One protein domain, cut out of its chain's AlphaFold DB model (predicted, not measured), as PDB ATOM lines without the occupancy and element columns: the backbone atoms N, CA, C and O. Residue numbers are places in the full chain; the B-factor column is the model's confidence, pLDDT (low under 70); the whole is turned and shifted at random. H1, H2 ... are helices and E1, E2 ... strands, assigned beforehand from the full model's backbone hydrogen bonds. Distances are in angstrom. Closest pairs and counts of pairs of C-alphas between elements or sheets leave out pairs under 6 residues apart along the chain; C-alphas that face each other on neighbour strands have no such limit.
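This is residues 171 to 190 and 281 to 305 of the 427 residues of an uncharacterized protein of Nocardioides simplex (UniProt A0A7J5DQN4). A small two-strand hairpin, E1 and E2, has one helix, H1, packed beside E1, and much of the rest is loop. The printed part has 45 residues, fewer than half of them in the named elements, which run E1, E2, H1 along the chain. The sheet is antiparallel, order E1 - E2, and the class is mixed, helices and strands. The whole is compact, with a radius of gyration of the C-alphas of 9.6 A and spans of 26 by 22 by 17 A.

E1, residues 171 to 175, and E2, residues 186 to 190, form an antiparallel hairpin, their directions 134 degrees apart. N 172 and O 187 are within hydrogen-bond range at 2.8 A. The closest C-alphas of E1 and H1, residues 290 to 301, are those of Ile 174 and His 297, 5.5 A apart. In H1 every O i to N i+4 pair is within hydrogen-bond range.

E1 begins at C-alpha 171 (159.805, 159.862, 133.623) and is 9.5 A long; E2 is 12.6 A. H1, 16.6 A, ends at C-alpha 301 (149.480, 146.697, 137.053).

Residues 191 to 280 are not printed; C-alphas 190 and 281 are 9.8 A apart across the cut. The link E1 to E2 is short. Residue 171 alone has pLDDT under 70.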
ATOM      1  N   ARG A 171     160.908 160.134 132.700       59.81
ATOM      2  CA  ARG A 171     159.805 159.862 133.623       59.81
ATOM      3  C   ARG A 171     159.242 158.505 133.245       59.81
ATOM      4  O   ARG A 171     158.595 158.377 132.213       59.81
ATOM      5  N   SER A 172     159.444 157.498 134.087       70.62
ATOM      6  CA  SER A 172     158.764 156.215 133.909       70.62
ATOM      7  C   SER A 172     157.256 156.402 134.033       70.62
ATOM      8  O   SER A 172     156.769 157.294 134.730       70.62
ATOM      9  N   ARG A 173     156.490 155.494 133.433       70.75
ATOM     10  CA  ARG A 173     155.052 155.368 133.718       70.75
ATOM     11  C   ARG A 173     154.778 154.841 135.122       70.75
ATOM     12  O   ARG A 173     153.688 155.038 135.645       70.75
ATOM     13  N   ILE A 174     155.774 154.194 135.725       78.31
ATOM     14  CA  ILE A 174     155.683 153.609 137.054       78.31
ATOM     15  C   ILE A 174     155.478 154.744 138.049       78.31
ATOM     16  O   ILE A 174     156.280 155.671 138.144       78.31
ATOM     17  N   VAL A 175     154.374 154.690 138.779       90.00
ATOM     18  CA  VAL A 175     154.093 155.631 139.863       90.00
ATOM     19  C   VAL A 175     154.755 155.169 141.150       90.00
ATOM     20  O   VAL A 175     154.901 153.974 141.402       90.00
ATOM     21  N   CYS A 176     155.131 156.123 141.999       92.31
ATOM     22  CA  CYS A 176     155.609 155.811 143.335       92.31
ATOM     23  C   CYS A 176     154.559 155.003 144.103       92.31
ATOM     24  O   CYS A 176     153.394 155.394 144.208       92.31
ATOM     25  N   ASP A 177     154.990 153.888 144.674       93.38
ATOM     26  CA  ASP A 177     154.116 152.936 145.352       93.38
ATOM     27  C   ASP A 177     154.284 152.928 146.874       93.38
ATOM     28  O   ASP A 177     153.514 152.266 147.558       93.38
ATOM     29  N   ARG A 178     155.249 153.686 147.404       95.19
ATOM     30  CA  ARG A 178     155.466 153.845 148.845       95.19
ATOM     31  C   ARG A 178     154.242 154.454 149.526       95.19
ATOM     32  O   ARG A 178     153.788 155.528 149.131       95.19
ATOM     33  N   ASP A 179     153.787 153.816 150.600       95.06
ATOM     34  CA  ASP A 179     152.571 154.203 151.331       95.06
ATOM     35  C   ASP A 179     152.647 155.616 151.920       95.06
ATOM     36  O   ASP A 179     151.663 156.350 151.923       95.06
ATOM     37  N   TYR A 180     153.842 156.049 152.331       95.44
ATOM     38  CA  TYR A 180     154.081 157.401 152.846       95.44
ATOM     39  C   TYR A 180     154.134 158.487 151.753       95.44
ATOM     40  O   TYR A 180     154.307 159.666 152.059       95.44
ATOM     41  N   CYS A 181     154.023 158.134 150.466       95.19
ATOM     42  CA  CYS A 181     154.003 159.101 149.373       95.19
ATOM     43  C   CYS A 181     152.564 159.429 148.954       95.19
ATOM     44  O   CYS A 181     151.968 158.726 148.145       95.19
ATOM     45  N   THR A 182     152.024 160.552 149.436       93.12
ATOM     46  CA  THR A 182     150.627 160.953 149.172       93.12
ATOM     47  C   THR A 182     150.346 161.241 147.695       93.12
ATOM     48  O   THR A 182     149.300 160.874 147.180       93.12
ATOM     49  N   LYS A 183     151.286 161.889 146.990       89.00
ATOM     50  CA  LYS A 183     151.085 162.345 145.600       89.00
ATOM     51  C   LYS A 183     151.283 161.252 144.545       89.00
ATOM     52  O   LYS A 183     150.928 161.478 143.396       89.00
ATOM     53  N   LYS A 184     151.926 160.133 144.910       90.75
ATOM     54  CA  LYS A 184     152.297 159.008 144.025       90.75
ATOM     55  C   LYS A 184     152.702 159.430 142.594       90.75
ATOM     56  O   LYS A 184     152.147 158.915 141.628       90.75
ATOM     57  N   PRO A 185     153.650 160.376 142.421       88.38
ATOM     58  CA  PRO A 185     154.038 160.823 141.088       88.38
ATOM     59  C   PRO A 185     154.775 159.713 140.333       88.38
ATOM     60  O   PRO A 185     155.315 158.784 140.941       88.38
ATOM     61  N   ARG A 186     154.863 159.867 139.011       85.44
ATOM     62  CA  ARG A 186     155.731 159.060 138.147       85.44
ATOM     63  C   ARG A 186     157.184 159.099 138.628       85.44
ATOM     64  O   ARG A 186     157.685 160.163 139.009       85.44
ATOM     65  N   LEU A 187     157.842 157.940 138.639       83.94
ATOM     66  CA  LEU A 187     159.247 157.833 139.007       83.94
ATOM     67  C   LEU A 187     160.111 158.413 137.900       83.94
ATOM     68  O   LEU A 187     159.791 158.322 136.719       83.94
ATOM     69  N   VAL A 188     161.211 159.009 138.315       82.56
ATOM     70  CA  VAL A 188     162.110 159.787 137.483       82.56
ATOM     71  C   VAL A 188     163.454 159.078 137.431       82.56
ATOM     72  O   VAL A 188     164.008 158.793 138.494       82.56
ATOM     73  N   ARG A 189     163.993 158.809 136.240       79.25
ATOM     74  CA  ARG A 189     165.332 158.233 136.115       79.25
ATOM     75  C   ARG A 189     166.365 159.255 136.562       79.25
ATOM     76  O   ARG A 189     166.376 160.400 136.119       79.25
ATOM     77  N   THR A 190     167.211 158.851 137.491       77.56
ATOM     78  CA  THR A 190     168.349 159.633 137.952       77.56
ATOM     79  C   THR A 190     169.609 158.931 137.509       77.56
ATOM     80  O   THR A 190     169.827 157.783 137.890       77.56
ATOM     81  N   CYS A 281     161.450 158.795 143.215       92.12
ATOM     82  CA  CYS A 281     160.188 159.508 143.353       92.12
ATOM     83  C   CYS A 281     160.456 161.015 143.532       92.12
ATOM     84  O   CYS A 281     161.111 161.406 144.507       92.12
ATOM     85  N   PRO A 282     159.937 161.903 142.667       87.00
ATOM     86  CA  PRO A 282     160.161 163.340 142.809       87.00
ATOM     87  C   PRO A 282     159.487 163.939 144.053       87.00
ATOM     88  O   PRO A 282     159.966 164.966 144.539       87.00
ATOM     89  N   ALA A 283     158.438 163.307 144.599       91.06
ATOM     90  CA  ALA A 283     157.749 163.770 145.806       91.06
ATOM     91  C   ALA A 283     158.452 163.316 147.094       91.06
ATOM     92  O   ALA A 283     158.963 164.154 147.828       91.06
ATOM     93  N   CYS A 284     158.521 162.008 147.363       94.19
ATOM     94  CA  CYS A 284     159.089 161.500 148.619       94.19
ATOM     95  C   CYS A 284     160.611 161.288 148.585       94.19
ATOM     96  O   CYS A 284     161.197 160.888 149.584       94.19
ATOM     97  N   LYS A 285     161.260 161.536 147.437       93.44
ATOM     98  CA  LYS A 285     162.713 161.413 147.208       93.44
ATOM     99  C   LYS A 285     163.296 160.010 147.387       93.44
ATOM    100  O   LYS A 285     164.507 159.855 147.226       93.44
ATOM    101  N   HIS A 286     162.459 159.009 147.637       94.12
ATOM    102  CA  HIS A 286     162.858 157.614 147.706       94.12
ATOM    103  C   HIS A 286     163.476 157.146 146.383       94.12
ATOM    104  O   HIS A 286     162.948 157.470 145.313       94.12
ATOM    105  N   ARG A 287     164.591 156.415 146.472       91.44
ATOM    106  CA  ARG A 287     165.277 155.789 145.340       91.44
ATOM    107  C   ARG A 287     164.853 154.330 145.239       91.44
ATOM    108  O   ARG A 287     164.774 153.678 146.266       91.44
ATOM    109  N   TYR A 288     164.614 153.878 144.022       88.56
ATOM    110  CA  TYR A 288     164.279 152.516 143.658       88.56
ATOM    111  C   TYR A 288     165.487 151.928 142.945       88.56
ATOM    112  O   TYR A 288     165.960 152.502 141.957       88.56
ATOM    113  N   ASP A 289     165.948 150.787 143.439       84.44
ATOM    114  CA  ASP A 289     166.766 149.889 142.632       84.44
ATOM    115  C   ASP A 289     165.901 149.183 141.563       84.44
ATOM    116  O   ASP A 289     164.672 149.325 141.524       84.44
ATOM    117  N   ASP A 290     166.533 148.410 140.678       73.31
ATOM    118  CA  ASP A 290     165.836 147.697 139.600       73.31
ATOM    119  C   ASP A 290     164.784 146.702 140.111       73.31
ATOM    120  O   ASP A 290     163.749 146.488 139.471       73.31
ATOM    121  N   GLN A 291     165.025 146.079 141.266       77.94
ATOM    122  CA  GLN A 291     164.116 145.095 141.839       77.94
ATOM    123  C   GLN A 291     162.894 145.779 142.465       77.94
ATOM    124  O   GLN A 291     161.761 145.321 142.296       77.94
ATOM    125  N   GLU A 292     163.101 146.884 143.172       86.25
ATOM    126  CA  GLU A 292     162.051 147.720 143.734       86.25
ATOM    127  C   GLU A 292     161.211 148.369 142.639       86.25
ATOM    128  O   GLU A 292     159.986 148.388 142.755       86.25
ATOM    129  N   LEU A 293     161.838 148.817 141.549       84.44
ATOM    130  CA  LEU A 293     161.145 149.312 140.365       84.44
ATOM    131  C   LEU A 293     160.229 148.238 139.766       84.44
ATOM    132  O   LEU A 293     159.054 148.501 139.517       84.44
ATOM    133  N   GLN A 294     160.737 147.015 139.576       76.94
ATOM    134  CA  GLN A 294     159.943 145.888 139.069       76.94
ATOM    135  C   GLN A 294     158.761 145.560 139.989       76.94
ATOM    136  O   GLN A 294     157.661 145.289 139.504       76.94
ATOM    137  N   ARG A 295     158.951 145.613 141.314       82.50
ATOM    138  CA  ARG A 295     157.863 145.410 142.288       82.50
ATOM    139  C   ARG A 295     156.834 146.537 142.238       82.50
ATOM    140  O   ARG A 295     155.639 146.252 142.270       82.50
ATOM    141  N   ALA A 296     157.280 147.788 142.148       85.69
ATOM    142  CA  ALA A 296     156.403 148.951 142.036       85.69
ATOM    143  C   ALA A 296     155.571 148.914 140.763       85.69
ATOM    144  O   ALA A 296     154.363 149.140 140.786       85.69
ATOM    145  N   HIS A 297     156.210 148.523 139.670       81.62
ATOM    146  CA  HIS A 297     155.564 148.295 138.400       81.62
ATOM    147  C   HIS A 297     154.529 147.170 138.471       81.62
ATOM    148  O   HIS A 297     153.378 147.388 138.110       81.62
ATOM    149  N   ALA A 298     154.890 146.004 139.015       75.62
ATOM    150  CA  ALA A 298     153.942 144.910 139.204       75.62
ATOM    151  C   ALA A 298     152.732 145.369 140.032       75.62
ATOM    152  O   ALA A 298     151.598 145.203 139.595       75.62
ATOM    153  N   ARG A 299     152.955 146.027 141.181       81.81
ATOM    154  CA  ARG A 299     151.883 146.590 142.024       81.81
ATOM    155  C   ARG A 299     151.004 147.595 141.291       81.81
ATOM    156  O   ARG A 299     149.809 147.647 141.567       81.81
ATOM    157  N   MET A 300     151.575 148.395 140.394       83.06
ATOM    158  CA  MET A 300     150.815 149.319 139.557       83.06
ATOM    159  C   MET A 300     149.855 148.557 138.640       83.06
ATOM    160  O   MET A 300     148.682 148.899 138.616       83.06
ATOM    161  N   LEU A 301     150.311 147.494 137.970       73.56
ATOM    162  CA  LEU A 301     149.480 146.697 137.053       73.56
ATOM    163  C   LEU A 301     148.313 145.978 137.737       73.56
ATOM    164  O   LEU A 301     147.289 145.736 137.105       73.56
ATOM    165  N   TRP A 302     148.438 145.677 139.030       74.75
ATOM    166  CA  TRP A 302     147.349 145.106 139.825       74.75
ATOM    167  C   TRP A 302     146.251 146.116 140.192       74.75
ATOM    168  O   TRP A 302     145.209 145.710 140.703       74.75
ATOM    169  N   ARG A 303     146.443 147.423 139.957       75.94
ATOM    170  CA  ARG A 303     145.405 148.423 140.244       75.94
ATOM    171  C   ARG A 303     144.300 148.388 139.175       75.94
ATOM    172  O   ARG A 303     144.605 148.188 137.999       75.94
ATOM    173  N   PRO A 304     143.024 148.616 139.545       72.38
ATOM    174  CA  PRO A 304     141.922 148.672 138.579       72.38
ATOM    175  C   PRO A 304     142.086 149.811 137.564       72.38
ATOM    176  O   PRO A 304     141.736 149.655 136.405       72.38
ATOM    177  N   GLU A 305     142.657 150.929 138.013       71.38
ATOM    178  CA  GLU A 305     142.802 152.189 137.270       71.38
ATOM    179  C   GLU A 305     144.083 152.267 136.424       71.38
ATOM    180  O   GLU A 305     144.389 153.312 135.857       71.38
TER     181      GLU A 305